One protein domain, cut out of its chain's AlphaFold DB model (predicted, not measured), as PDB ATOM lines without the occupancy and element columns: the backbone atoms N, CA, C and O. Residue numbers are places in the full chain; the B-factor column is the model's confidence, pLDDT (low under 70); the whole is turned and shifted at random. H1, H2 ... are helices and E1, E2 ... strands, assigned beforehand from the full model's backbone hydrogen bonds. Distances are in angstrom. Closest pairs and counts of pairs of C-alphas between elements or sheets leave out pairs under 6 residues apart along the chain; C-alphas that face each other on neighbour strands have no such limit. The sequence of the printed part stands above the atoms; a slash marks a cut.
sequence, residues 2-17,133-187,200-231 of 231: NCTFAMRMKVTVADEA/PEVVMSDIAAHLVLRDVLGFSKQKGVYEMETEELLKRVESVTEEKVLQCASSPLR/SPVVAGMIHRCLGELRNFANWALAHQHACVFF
ATOM      1  N   ASN A   2      76.785  90.724  93.369       22.02
ATOM      2  CA  ASN A   2      75.895  91.149  92.289       22.02
ATOM      3  C   ASN A   2      75.937  90.085  91.191       22.02
ATOM      4  O   ASN A   2      76.887  90.047  90.411       22.02
ATOM      5  N   CYS A   3      74.925  89.215  91.162       21.08
ATOM      6  CA  CYS A   3      74.612  88.433  89.973       21.08
ATOM      7  C   CYS A   3      74.201  89.431  88.895       21.08
ATOM      8  O   CYS A   3      73.112  90.000  88.929       21.08
ATOM      9  N   THR A   4      75.129  89.721  87.991       24.08
ATOM     10  CA  THR A   4      74.814  90.492  86.796       24.08
ATOM     11  C   THR A   4      74.088  89.504  85.899       24.08
ATOM     12  O   THR A   4      74.724  88.602  85.363       24.08
ATOM     13  N   PHE A   5      72.760  89.602  85.834       26.00
ATOM     14  CA  PHE A   5      71.953  88.888  84.851       26.00
ATOM     15  C   PHE A   5      72.471  89.292  83.468       26.00
ATOM     16  O   PHE A   5      72.175  90.380  82.971       26.00
ATOM     17  N   ALA A   6      73.334  88.466  82.883       25.08
ATOM     18  CA  ALA A   6      73.692  88.586  81.485       25.08
ATOM     19  C   ALA A   6      72.473  88.100  80.698       25.08
ATOM     20  O   ALA A   6      72.313  86.907  80.475       25.08
ATOM     21  N   MET A   7      71.563  89.018  80.358       30.02
ATOM     22  CA  MET A   7      70.533  88.727  79.361       30.02
ATOM     23  C   MET A   7      71.235  88.399  78.043       30.02
ATOM     24  O   MET A   7      72.136  89.125  77.625       30.02
ATOM     25  N   ARG A   8      70.872  87.261  77.452       37.06
ATOM     26  CA  ARG A   8      71.410  86.759  76.190       37.06
ATOM     27  C   ARG A   8      70.566  87.343  75.069       37.06
ATOM     28  O   ARG A   8      69.398  86.995  74.925       37.06
ATOM     29  N   MET A   9      71.141  88.255  74.297       43.59
ATOM     30  CA  MET A   9      70.467  88.776  73.116       43.59
ATOM     31  C   MET A   9      70.422  87.661  72.061       43.59
ATOM     32  O   MET A   9      71.462  87.218  71.574       43.59
ATOM     33  N   LYS A  10      69.225  87.155  71.743       47.47
ATOM     34  CA  LYS A  10      69.051  86.138  70.701       47.47
ATOM     35  C   LYS A  10      69.288  86.822  69.359       47.47
ATOM     36  O   LYS A  10      68.583  87.766  69.018       47.47
ATOM     37  N   VAL A  11      70.292  86.380  68.612       51.12
ATOM     38  CA  VAL A  11      70.488  86.817  67.228       51.12
ATOM     39  C   VAL A  11      69.880  85.745  66.349       51.12
ATOM     40  O   VAL A  11      70.334  84.603  66.374       51.12
ATOM     41  N   THR A  12      68.819  86.084  65.621       47.16
ATOM     42  CA  THR A  12      68.238  85.151  64.655       47.16
ATOM     43  C   THR A  12      68.521  85.640  63.254       47.16
ATOM     44  O   THR A  12      68.338  86.813  62.931       47.16
ATOM     45  N   VAL A  13      68.905  84.707  62.402       49.22
ATOM     46  CA  VAL A  13      68.831  84.883  60.961       49.22
ATOM     47  C   VAL A  13      67.355  84.812  60.561       49.22
ATOM     48  O   VAL A  13      66.650  83.912  61.017       49.22
ATOM     49  N   ALA A  14      66.891  85.751  59.731       43.12
ATOM     50  CA  ALA A  14      65.476  85.899  59.362       43.12
ATOM     51  C   ALA A  14      64.823  84.610  58.806       43.12
ATOM     52  O   ALA A  14      63.632  84.402  59.020       43.12
ATOM     53  N   ASP A  15      65.609  83.715  58.194       45.69
ATOM     54  CA  ASP A  15      65.145  82.445  57.612       45.69
ATOM     55  C   ASP A  15      65.478  81.188  58.453       45.69
ATOM     56  O   ASP A  15      65.142  80.073  58.058       45.69
ATOM     57  N   GLU A  16      66.126  81.330  59.620       49.78
ATOM     58  CA  GLU A  16      66.560  80.198  60.468       49.78
ATOM     59  C   GLU A  16      66.172  80.344  61.952       49.78
ATOM     60  O   GLU A  16      66.794  79.732  62.821       49.78
ATOM     61  N   ALA A  17      65.139  81.136  62.266       46.00
ATOM     62  CA  ALA A  17      64.750  81.502  63.636       46.00
ATOM     63  C   ALA A  17      64.500  80.317  64.608       46.00
ATOM     64  O   ALA A  17      64.593  80.507  65.824       46.00
ATOM     65  N   PRO A 133      78.261  82.629  64.699       71.25
ATOM     66  CA  PRO A 133      78.950  82.983  65.928       71.25
ATOM     67  C   PRO A 133      77.976  83.603  66.931       71.25
ATOM     68  O   PRO A 133      77.192  84.481  66.568       71.25
ATOM     69  N   GLU A 134      78.032  83.185  68.194       68.81
ATOM     70  CA  GLU A 134      77.225  83.836  69.222       68.81
ATOM     71  C   GLU A 134      77.666  85.286  69.457       68.81
ATOM     72  O   GLU A 134      78.853  85.622  69.455       68.81
ATOM     73  N   VAL A 135      76.678  86.143  69.710       71.62
ATOM     74  CA  VAL A 135      76.883  87.518  70.155       71.62
ATOM     75  C   VAL A 135      76.251  87.643  71.531       71.62
ATOM     76  O   VAL A 135      75.028  87.690  71.662       71.62
ATOM     77  N   VAL A 136      77.077  87.684  72.576       68.31
ATOM     78  CA  VAL A 136      76.588  87.704  73.956       68.31
ATOM     79  C   VAL A 136      76.729  89.106  74.505       68.31
ATOM     80  O   VAL A 136      77.817  89.556  74.861       68.31
ATOM     81  N   MET A 137      75.615  89.814  74.633       71.31
ATOM     82  CA  MET A 137      75.585  91.155  75.205       71.31
ATOM     83  C   MET A 137      74.377  91.326  76.115       71.31
ATOM     84  O   MET A 137      73.277  90.942  75.743       71.31
ATOM     85  N   SER A 138      74.588  91.929  77.290       67.38
ATOM     86  CA  SER A 138      73.482  92.374  78.141       67.38
ATOM     87  C   SER A 138      72.723  93.517  77.473       67.38
ATOM     88  O   SER A 138      73.313  94.260  76.694       67.38
ATOM     89  N   ASP A 139      71.466  93.753  77.850       67.88
ATOM     90  CA  ASP A 139      70.659  94.863  77.317       67.88
ATOM     91  C   ASP A 139      71.360  96.224  77.394       67.88
ATOM     92  O   ASP A 139      71.296  97.032  76.468       67.88
ATOM     93  N   ILE A 140      72.074  96.480  78.494       71.12
ATOM     94  CA  ILE A 140      72.834  97.722  78.681       71.12
ATOM     95  C   ILE A 140      73.979  97.799  77.666       71.12
ATOM     96  O   ILE A 140      74.200  98.853  77.066       71.12
ATOM     97  N   ALA A 141      74.700  96.694  77.463       73.81
ATOM     98  CA  ALA A 141      75.778  96.620  76.485       73.81
ATOM     99  C   ALA A 141      75.237  96.731  75.054       73.81
ATOM    100  O   ALA A 141      75.800  97.479  74.260       73.81
ATOM    101  N   ALA A 142      74.119  96.072  74.751       77.75
ATOM    102  CA  ALA A 142      73.439  96.148  73.466       77.75
ATOM    103  C   ALA A 142      73.022  97.575  73.139       77.75
ATOM    104  O   ALA A 142      73.309  98.086  72.060       77.75
ATOM    105  N   HIS A 143      72.414  98.263  74.100       81.06
ATOM    106  CA  HIS A 143      72.012  99.649  73.930       81.06
ATOM    107  C   HIS A 143      73.212 100.575  73.734       81.06
ATOM    108  O   HIS A 143      73.222 101.383  72.811       81.06
ATOM    109  N   LEU A 144      74.261 100.427  74.543       84.12
ATOM    110  CA  LEU A 144      75.475 101.230  74.394       84.12
ATOM    111  C   LEU A 144      76.150 100.987  73.034       84.12
ATOM    112  O   LEU A 144      76.530 101.932  72.348       84.12
ATOM    113  N   VAL A 145      76.301  99.730  72.625       88.56
ATOM    114  CA  VAL A 145      77.052  99.370  71.419       88.56
ATOM    115  C   VAL A 145      76.228  99.633  70.160       88.56
ATOM    116  O   VAL A 145      76.672 100.375  69.287       88.56
ATOM    117  N   LEU A 146      75.011  99.095  70.062       88.94
ATOM    118  CA  LEU A 146      74.197  99.214  68.849       88.94
ATOM    119  C   LEU A 146      73.709 100.651  68.638       88.94
ATOM    120  O   LEU A 146      73.794 101.159  67.521       88.94
ATOM    121  N   ARG A 147      73.264 101.346  69.693       87.75
ATOM    122  CA  ARG A 147      72.760 102.723  69.575       87.75
ATOM    123  C   ARG A 147      73.861 103.769  69.696       87.75
ATOM    124  O   ARG A 147      73.992 104.604  68.809       87.75
ATOM    125  N   ASP A 148      74.636 103.774  70.781       86.44
ATOM    126  CA  ASP A 148      75.522 104.920  71.066       86.44
ATOM    127  C   ASP A 148      76.840 104.870  70.285       86.44
ATOM    128  O   ASP A 148      77.346 105.915  69.849       86.44
ATOM    129  N   VAL A 149      77.385 103.667  70.091       89.62
ATOM    130  CA  VAL A 149      78.615 103.452  69.319       89.62
ATOM    131  C   VAL A 149      78.305 103.363  67.825       89.62
ATOM    132  O   VAL A 149      78.877 104.136  67.056       89.62
ATOM    133  N   LEU A 150      77.385 102.480  67.422       91.06
ATOM    134  CA  LEU A 150      77.097 102.188  66.013       91.06
ATOM    135  C   LEU A 150      75.966 103.035  65.409       91.06
ATOM    136  O   LEU A 150      75.842 103.095  64.188       91.06
ATOM    137  N   GLY A 151      75.153 103.724  66.212       88.69
ATOM    138  CA  GLY A 151      74.117 104.630  65.702       88.69
ATOM    139  C   GLY A 151      72.889 103.938  65.105       88.69
ATOM    140  O   GLY A 151      72.207 104.539  64.275       88.69
ATOM    141  N   PHE A 152      72.627 102.676  65.447       86.19
ATOM    142  CA  PHE A 152      71.392 101.994  65.067       86.19
ATOM    143  C   PHE A 152      70.229 102.415  65.967       86.19
ATOM    144  O   PHE A 152      70.395 102.821  67.118       86.19
ATOM    145  N   SER A 153      69.022 102.303  65.429       81.75
ATOM    146  CA  SER A 153      67.776 102.624  66.117       81.75
ATOM    147  C   SER A 153      66.860 101.415  66.121       81.75
ATOM    148  O   SER A 153      66.710 100.773  65.083       81.75
ATOM    149  N   LYS A 154      66.202 101.144  67.251       79.50
ATOM    150  CA  LYS A 154      65.205 100.075  67.313       79.50
ATOM    151  C   LYS A 154      64.008 100.404  66.420       79.50
ATOM    152  O   LYS A 154      63.427 101.484  66.540       79.50
ATOM    153  N   GLN A 155      63.597  99.455  65.591       76.25
ATOM    154  CA  GLN A 155      62.328  99.471  64.871       76.25
ATOM    155  C   GLN A 155      61.438  98.374  65.457       76.25
ATOM    156  O   GLN A 155      61.866  97.237  65.596       76.25
ATOM    157  N   LYS A 156      60.209  98.710  65.874       74.19
ATOM    158  CA  LYS A 156      59.264  97.746  66.488       74.19
ATOM    159  C   LYS A 156      59.852  96.924  67.657       74.19
ATOM    160  O   LYS A 156      59.455  95.788  67.878       74.19
ATOM    161  N   GLY A 157      60.778  97.506  68.423       71.81
ATOM    162  CA  GLY A 157      61.398  96.863  69.590       71.81
ATOM    163  C   GLY A 157      62.690  96.089  69.309       71.81
ATOM    164  O   GLY A 157      63.393  95.771  70.268       71.81
ATOM    165  N   VAL A 158      63.059  95.893  68.041       70.81
ATOM    166  CA  VAL A 158      64.247  95.136  67.608       70.81
ATOM    167  C   VAL A 158      65.233  96.028  66.849       70.81
ATOM    168  O   VAL A 158      64.843  97.057  66.296       70.81
ATOM    169  N   TYR A 159      66.517  95.675  66.831       73.12
ATOM    170  CA  TYR A 159      67.495  96.267  65.918       73.12
ATOM    171  C   TYR A 159      67.602  95.386  64.669       73.12
ATOM    172  O   TYR A 159      68.182  94.304  64.705       73.12
ATOM    173  N   GLU A 160      67.047  95.867  63.563       74.06
ATOM    174  CA  GLU A 160      67.107  95.219  62.252       74.06
ATOM    175  C   GLU A 160      68.030  96.033  61.342       74.06
ATOM    176  O   GLU A 160      67.939  97.267  61.310       74.06
ATOM    177  N   MET A 161      68.962  95.363  60.665       77.62
ATOM    178  CA  MET A 161      69.951  96.012  59.802       77.62
ATOM    179  C   MET A 161      70.504  95.051  58.752       77.62
ATOM    180  O   MET A 161      70.611  93.845  58.980       77.62
ATOM    181  N   GLU A 162      70.940  95.613  57.629       80.81
ATOM    182  CA  GLU A 162      71.667  94.856  56.615       80.81
ATOM    183  C   GLU A 162      73.059  94.468  57.121       80.81
ATOM    184  O   GLU A 162      73.748  95.240  57.799       80.81
ATOM    185  N   THR A 163      73.513  93.274  56.755       79.38
ATOM    186  CA  THR A 163      74.787  92.727  57.242       79.38
ATOM    187  C   THR A 163      75.986  93.554  56.777       79.38
ATOM    188  O   THR A 163      76.911  93.805  57.554       79.38
ATOM    189  N   GLU A 164      75.949  94.056  55.541       80.19
ATOM    190  CA  GLU A 164      76.969  94.970  55.007       80.19
ATOM    191  C   GLU A 164      77.017  96.291  55.784       80.19
ATOM    192  O   GLU A 164      78.094  96.838  56.039       80.19
ATOM    193  N   GLU A 165      75.851  96.802  56.193       85.19
ATOM    194  CA  GLU A 165      75.760  98.025  56.981       85.19
ATOM    195  C   GLU A 165      76.359  97.818  58.374       85.19
ATOM    196  O   GLU A 165      77.161  98.642  58.822       85.19
ATOM    197  N   LEU A 166      76.020  96.707  59.035       86.50
ATOM    198  CA  LEU A 166      76.602  96.339  60.324       86.50
ATOM    199  C   LEU A 166      78.130  96.283  60.244       86.50
ATOM    200  O   LEU A 166      78.803  96.946  61.037       86.50
ATOM    201  N   LEU A 167      78.676  95.543  59.273       88.62
ATOM    202  CA  LEU A 167      80.122  95.377  59.134       88.62
ATOM    203  C   LEU A 167      80.816  96.723  58.899       88.62
ATOM    204  O   LEU A 167      81.745  97.077  59.627       88.62
ATOM    205  N   LYS A 168      80.297  97.523  57.964       91.94
ATOM    206  CA  LYS A 168      80.829  98.854  57.657       91.94
ATOM    207  C   LYS A 168      80.846  99.763  58.884       91.94
ATOM    208  O   LYS A 168      81.827 100.472  59.115       91.94
ATOM    209  N   ARG A 169      79.772  99.768  59.680       91.81
ATOM    210  CA  ARG A 169      79.705 100.603  60.885       91.81
ATOM    211  C   ARG A 169      80.684 100.122  61.948       91.81
ATOM    212  O   ARG A 169      81.394 100.962  62.493       91.81
ATOM    213  N   VAL A 170      80.787  98.812  62.182       92.69
ATOM    214  CA  VAL A 170      81.752  98.216  63.125       92.69
ATOM    215  C   VAL A 170      83.196  98.547  62.742       92.69
ATOM    216  O   VAL A 170      83.997  98.883  63.612       92.69
ATOM    217  N   GLU A 171      83.539  98.497  61.457       91.25
ATOM    218  CA  GLU A 171      84.881  98.834  60.961       91.25
ATOM    219  C   GLU A 171      85.190 100.334  61.011       91.25
ATOM    220  O   GLU A 171      86.349 100.723  61.145       91.25
ATOM    221  N   SER A 172      84.164 101.185  60.952       92.56
ATOM    222  CA  SER A 172      84.319 102.642  61.035       92.56
ATOM    223  C   SER A 172      84.491 103.184  62.461       92.56
ATOM    224  O   SER A 172      84.791 104.369  62.630       92.56
ATOM    225  N   VAL A 173      84.291 102.353  63.494       93.44
ATOM    226  CA  VAL A 173      84.416 102.787  64.892       93.44
ATOM    227  C   VAL A 173      85.873 103.110  65.208       93.44
ATOM    228  O   VAL A 173      86.753 102.256  65.137       93.44
ATOM    229  N   THR A 174      86.123 104.350  65.619       91.44
ATOM    230  CA  THR A 174      87.442 104.793  66.077       91.44
ATOM    231  C   THR A 174      87.616 104.570  67.577       91.44
ATOM    232  O   THR A 174      86.648 104.600  68.342       91.44
ATOM    233  N   GLU A 175      88.865 104.437  68.030       89.06
ATOM    234  CA  GLU A 175      89.168 104.350  69.467       89.06
ATOM    235  C   GLU A 175      88.653 105.581  70.229       89.06
ATOM    236  O   GLU A 175      88.134 105.472  71.336       89.06
ATOM    237  N   GLU A 176      88.713 106.763  69.613       87.31
ATOM    238  CA  GLU A 176      88.182 107.994  70.201       87.31
ATOM    239  C   GLU A 176      86.673 107.900  70.471       87.31
ATOM    240  O   GLU A 176      86.209 108.285  71.547       87.31
ATOM    241  N   LYS A 177      85.910 107.316  69.538       86.75
ATOM    242  CA  LYS A 177      84.475 107.072  69.709       86.75
ATOM    243  C   LYS A 177      84.209 106.078  70.843       86.75
ATOM    244  O   LYS A 177      83.305 106.313  71.646       86.75
ATOM    245  N   VAL A 178      85.013 105.017  70.955       87.75
ATOM    246  CA  VAL A 178      84.918 104.042  72.060       87.75
ATOM    247  C   VAL A 178      85.161 104.722  73.403       87.75
ATOM    248  O   VAL A 178      84.334 104.603  74.309       87.75
ATOM    249  N   LEU A 179      86.244 105.490  73.534       85.69
ATOM    250  CA  LEU A 179      86.590 106.191  74.774       85.69
ATOM    251  C   LEU A 179      85.536 107.239  75.158       85.69
ATOM    252  O   LEU A 179      85.214 107.396  76.342       85.69
ATOM    253  N   GLN A 180      84.954 107.926  74.172       84.38
ATOM    254  CA  GLN A 180      83.863 108.872  74.393       84.38
ATOM    255  C   GLN A 180      82.618 108.172  74.956       84.38
ATOM    256  O   GLN A 180      82.056 108.637  75.946       84.38
ATOM    257  N   CYS A 181      82.210 107.047  74.366       83.44
ATOM    258  CA  CYS A 181      81.056 106.265  74.819       83.44
ATOM    259  C   CYS A 181      81.315 105.531  76.148       83.44
ATOM    260  O   CYS A 181      80.394 105.343  76.936       83.44
ATOM    261  N   ALA A 182      82.566 105.166  76.441       82.94
ATOM    262  CA  ALA A 182      82.975 104.557  77.709       82.94
ATOM    263  C   ALA A 182      83.076 105.557  78.879       82.94
ATOM    264  O   ALA A 182      83.363 105.169  80.018       82.94
ATOM    265  N   SER A 183      82.868 106.848  78.619       79.12
ATOM    266  CA  SER A 183      82.890 107.905  79.630       79.12
ATOM    267  C   SER A 183      81.491 108.126  80.231       79.12
ATOM    268  O   SER A 183      80.500 108.218  79.515       79.12
ATOM    269  N   SER A 184      81.393 108.232  81.563       56.53
ATOM    270  CA  SER A 184      80.111 108.317  82.297       56.53
ATOM    271  C   SER A 184      79.212 109.507  81.878       56.53
ATOM    272  O   SER A 184      79.721 110.627  81.713       56.53
ATOM    273  N   PRO A 185      77.871 109.314  81.785       54.59
ATOM    274  CA  PRO A 185      76.928 110.286  81.225       54.59
ATOM    275  C   PRO A 185      76.517 111.427  82.166       54.59
ATOM    276  O   PRO A 185      75.788 112.322  81.741       54.59
ATOM    277  N   LEU A 186      76.958 111.460  83.427       47.34
ATOM    278  CA  LEU A 186      76.557 112.530  84.347       47.34
ATOM    279  C   LEU A 186      77.202 113.853  83.944       47.34
ATOM    280  O   LEU A 186      78.273 114.169  84.444       47.34
ATOM    281  N   ARG A 187      76.620 114.646  83.040       48.28
ATOM    282  CA  ARG A 187      76.919 116.084  82.954       48.28
ATOM    283  C   ARG A 187      76.542 116.693  84.305       48.28
ATOM    284  O   ARG A 187      75.392 117.051  84.498       48.28
ATOM    285  N   SER A 200      86.093 104.666  81.308       77.38
ATOM    286  CA  SER A 200      86.208 103.457  82.116       77.38
ATOM    287  C   SER A 200      86.896 102.372  81.281       77.38
ATOM    288  O   SER A 200      86.317 101.955  80.274       77.38
ATOM    289  N   PRO A 201      88.083 101.869  81.680       79.50
ATOM    290  CA  PRO A 201      88.760 100.804  80.939       79.50
ATOM    291  C   PRO A 201      87.906  99.534  80.856       79.50
ATOM    292  O   PRO A 201      87.950  98.816  79.863       79.50
ATOM    293  N   VAL A 202      87.076  99.294  81.877       77.56
ATOM    294  CA  VAL A 202      86.134  98.168  81.924       77.56
ATOM    295  C   VAL A 202      85.059  98.312  80.846       77.56
ATOM    296  O   VAL A 202      84.785  97.364  80.116       77.56
ATOM    297  N   VAL A 203      84.468  99.504  80.711       81.69
ATOM    298  CA  VAL A 203      83.421  99.753  79.706       81.69
ATOM    299  C   VAL A 203      84.015  99.763  78.299       81.69
ATOM    300  O   VAL A 203      83.433  99.169  77.398       81.69
ATOM    301  N   ALA A 204      85.192 100.363  78.110       85.31
ATOM    302  CA  ALA A 204      85.900 100.328  76.832       85.31
ATOM    303  C   ALA A 204      86.227  98.883  76.411       85.31
ATOM    304  O   ALA A 204      85.939  98.494  75.283       85.31
ATOM    305  N   GLY A 205      86.734  98.058  77.335       81.81
ATOM    306  CA  GLY A 205      86.978  96.635  77.087       81.81
ATOM    307  C   GLY A 205      85.706  95.863  76.723       81.81
ATOM    308  O   GLY A 205      85.716  95.052  75.797       81.81
ATOM    309  N   MET A 206      84.586  96.153  77.391       83.69
ATOM    310  CA  MET A 206      83.284  95.576  77.048       83.69
ATOM    311  C   MET A 206      82.836  95.970  75.631       83.69
ATOM    312  O   MET A 206      82.390  95.098  74.887       83.69
ATOM    313  N   ILE A 207      82.968  97.248  75.248       88.88
ATOM    314  CA  ILE A 207      82.640  97.726  73.894       88.88
ATOM    315  C   ILE A 207      83.494  96.988  72.857       88.88
ATOM    316  O   ILE A 207      82.945  96.446  71.901       88.88
ATOM    317  N   HIS A 208      84.810  96.903  73.076       88.75
ATOM    318  CA  HIS A 208      85.742  96.204  72.184       88.75
ATOM    319  C   HIS A 208      85.371  94.738  71.970       88.75
ATOM    320  O   HIS A 208      85.315  94.280  70.829       88.75
ATOM    321  N   ARG A 209      85.043  94.014  73.049       85.12
ATOM    322  CA  ARG A 209      84.565  92.626  72.962       85.12
ATOM    323  C   ARG A 209      83.309  92.521  72.094       85.12
ATOM    324  O   ARG A 209      83.282  91.719  71.167       85.12
ATOM    325  N   CYS A 210      82.303  93.359  72.355       85.88
ATOM    326  CA  CYS A 210      81.039  93.317  71.614       85.88
ATOM    327  C   CYS A 210      81.233  93.655  70.127       85.88
ATOM    328  O   CYS A 210      80.625  93.017  69.276       85.88
ATOM    329  N   LEU A 211      82.096  94.624  69.794       90.25
ATOM    330  CA  LEU A 211      82.434  94.939  68.400       90.25
ATOM    331  C   LEU A 211      83.136  93.765  67.701       90.25
ATOM    332  O   LEU A 211      82.877  93.516  66.526       90.25
ATOM    333  N   GLY A 212      83.996  93.030  68.413       86.44
ATOM    334  CA  GLY A 212      84.623  91.809  67.904       86.44
ATOM    335  C   GLY A 212      83.608  90.701  67.609       86.44
ATOM    336  O   GLY A 212      83.627  90.129  66.521       86.44
ATOM    337  N   GLU A 213      82.688  90.449  68.540       83.00
ATOM    338  CA  GLU A 213      81.600  89.473  68.371       83.00
ATOM    339  C   GLU A 213      80.684  89.846  67.196       83.00
ATOM    340  O   GLU A 213      80.440  89.017  66.320       83.00
ATOM    341  N   LEU A 214      80.269  91.115  67.105       87.81
ATOM    342  CA  LEU A 214      79.461  91.623  65.992       87.81
ATOM    343  C   LEU A 214      80.175  91.503  64.642       87.81
ATOM    344  O   LEU A 214      79.538  91.160  63.649       87.81
ATOM    345  N   ARG A 215      81.491  91.753  64.586       88.94
ATOM    346  CA  ARG A 215      82.284  91.583  63.358       88.94
ATOM    347  C   ARG A 215      82.311  90.126  62.910       88.94
ATOM    348  O   ARG A 215      82.098  89.847  61.734       88.94
ATOM    349  N   ASN A 216      82.578  89.206  63.836       83.25
ATOM    350  CA  ASN A 216      82.624  87.777  63.531       83.25
ATOM    351  C   ASN A 216      81.265  87.288  63.022       83.25
ATOM    352  O   ASN A 216      81.207  86.611  61.997       83.25
ATOM    353  N   PHE A 217      80.185  87.697  63.691       82.62
ATOM    354  CA  PHE A 217      78.826  87.397  63.261       82.62
ATOM    355  C   PHE A 217      78.518  87.970  61.871       82.62
ATOM    356  O   PHE A 217      78.069  87.231  60.999       82.62
ATOM    357  N   ALA A 218      78.817  89.250  61.621       83.31
ATOM    358  CA  ALA A 218      78.564  89.889  60.328       83.31
ATOM    359  C   ALA A 218      79.332  89.208  59.181       83.31
ATOM    360  O   ALA A 218      78.767  88.962  58.119       83.31
ATOM    361  N   ASN A 219      80.596  88.837  59.403       83.25
ATOM    362  CA  ASN A 219      81.388  88.099  58.416       83.25
ATOM    363  C   ASN A 219      80.789  86.723  58.102       83.25
ATOM    364  O   ASN A 219      80.736  86.325  56.937       83.25
ATOM    365  N   TRP A 220      80.317  86.005  59.124       80.88
ATOM    366  CA  TRP A 220      79.616  84.741  58.922       80.88
ATOM    367  C   TRP A 220      78.313  84.947  58.143       80.88
ATOM    368  O   TRP A 220      78.079  84.247  57.159       80.88
ATOM    369  N   ALA A 221      77.505  85.938  58.524       77.50
ATOM    370  CA  ALA A 221      76.226  86.222  57.881       77.50
ATOM    371  C   ALA A 221      76.403  86.635  56.409       77.50
ATOM    372  O   ALA A 221      75.645  86.172  55.560       77.50
ATOM    373  N   LEU A 222      77.448  87.404  56.070       78.12
ATOM    374  CA  LEU A 222      77.792  87.719  54.676       78.12
ATOM    375  C   LEU A 222      78.173  86.471  53.879       78.12
ATOM    376  O   LEU A 222      77.696  86.291  52.760       78.12
ATOM    377  N   ALA A 223      79.005  85.597  54.452       76.44
ATOM    378  CA  ALA A 223      79.436  84.368  53.787       76.44
ATOM    379  C   ALA A 223      78.267  83.411  53.485       76.44
ATOM    380  O   ALA A 223      78.346  82.639  52.530       76.44
ATOM    381  N   HIS A 224      77.184  83.496  54.263       68.25
ATOM    382  CA  HIS A 224      75.992  82.651  54.145       68.25
ATOM    383  C   HIS A 224      74.761  83.393  53.582       68.25
ATOM    384  O   HIS A 224      73.689  82.804  53.504       68.25
ATOM    385  N   GLN A 225      74.912  84.648  53.135       68.62
ATOM    386  CA  GLN A 225      73.851  85.480  52.537       68.62
ATOM    387  C   GLN A 225      72.629  85.704  53.450       68.62
ATOM    388  O   GLN A 225      71.481  85.650  53.013       68.62
ATOM    389  N   HIS A 226      72.880  85.986  54.726       66.12
ATOM    390  CA  HIS A 226      71.854  86.224  55.740       66.12
ATOM    391  C   HIS A 226      71.779  87.694  56.167       66.12
ATOM    392  O   HIS A 226      72.810  88.365  56.230       66.12
ATOM    393  N   ALA A 227      70.573  88.168  56.506       61.47
ATOM    394  CA  ALA A 227      70.327  89.465  57.147       61.47
ATOM    395  C   ALA A 227      70.416  89.376  58.686       61.47
ATOM    396  O   ALA A 227      70.181  88.312  59.268       61.47
ATOM    397  N   CYS A 228      70.727  90.497  59.350       65.06
ATOM    398  CA  CYS A 228      70.939  90.563  60.799       65.06
ATOM    399  C   CYS A 228      69.703  91.092  61.548       65.06
ATOM    400  O   CYS A 228      69.323  92.255  61.381       65.06
ATOM    401  N   VAL A 229      69.142  90.287  62.459       63.25
ATOM    402  CA  VAL A 229      68.066  90.713  63.372       63.25
ATOM    403  C   VAL A 229      68.483  90.483  64.825       63.25
ATOM    404  O   VAL A 229      68.787  89.359  65.229       63.25
ATOM    405  N   PHE A 230      68.486  91.556  65.617       65.94
ATOM    406  CA  PHE A 230      68.837  91.547  67.038       65.94
ATOM    407  C   PHE A 230      67.627  91.977  67.885       65.94
ATOM    408  O   PHE A 230      67.094  93.072  67.680       65.94
ATOM    409  N   PHE A 231      67.198  91.140  68.835       56.59
ATOM    410  CA  PHE A 231      66.011  91.378  69.677       56.59
ATOM    411  C   PHE A 231      66.365  92.125  70.970       56.59
ATOM    412  O   PHE A 231      67.256  91.631  71.688       56.59
TER     413      PHE A 231
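This is residues 2 to 17, 133 to 187 and 200 to 231 of the 231 residues of an uncharacterized protein of Verrucomicrobia subdivision 3 bacterium (UniProt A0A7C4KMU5). A small sheet of three short strands sits beside one end of the long helix H4, and the shorter helices H1, H2 and H3 pack on H4 along its length. H4 makes the longest part of the model. The printed part has 103 residues, in the order E1 H1 E2 H2 H3 H4 E3; the sheet runs E1, E3, E2, antiparallel. It is mostly helix and compact, with a radius of gyration of the C-alphas of 13.6 A and spans of 42 by 32 by 24 A.

Find C-alpha 11 at (70.488, 86.817, 67.228), where E1, residues 11 to 13, begins. The other two strands of its sheet are E3, residues 228 to 230, which is its neighbour, and E2, residues 159 to 161, which is the neighbour of E3. H4, residues 201 to 223, runs 33.1 A from C-alpha 201 at (88.760, 100.804, 80.939) to C-alpha 223 at (79.436, 84.368, 53.787). Look for H1 at residues 139 to 149, 14.2 A long, H2 at 163 to 172, 14.3 A, and H3 at 175 to 181.

Beside inner strand E3, N 12 and O 229 of E1 and E3 are 3.3 A apart, and N 159 and O 230 of E2 and E3 2.8 A, within hydrogen-bond range. H1, H2 and H4 only graze the sheet. H4 is the hub. It touches H2, closest at C-alphas 218 and 163, 5.6 A, opposite ways at 36 degrees, only just a steep tilt. With residues 206 to 211 alone it touches H1, about perpendicular at 80 degrees, C-alphas 207 and 145 being closest at 6.3 A. With residues 204 to 208 alone it touches H3, C-alphas 204 and 178 being closest at 6.1 A. H2 and H3 are apart. In H1, H2, H3 and H4 every O i to N i+4 pair is within hydrogen-bond range.

The C-alphas of Arg 187 and His 224 are the farthest apart, 44.1 A. Two cuts leave out residues 18 to 132, a gap of 14.5 A between C-alphas 17 and 133, and 188 to 199, a gap of 15.7 A between C-alphas 187 and 200. Of the links printed whole, none is long. Mean pLDDT of the printed part is 72.8, and 32 residues are under 70, among them 2 to 17 and 224 to 231.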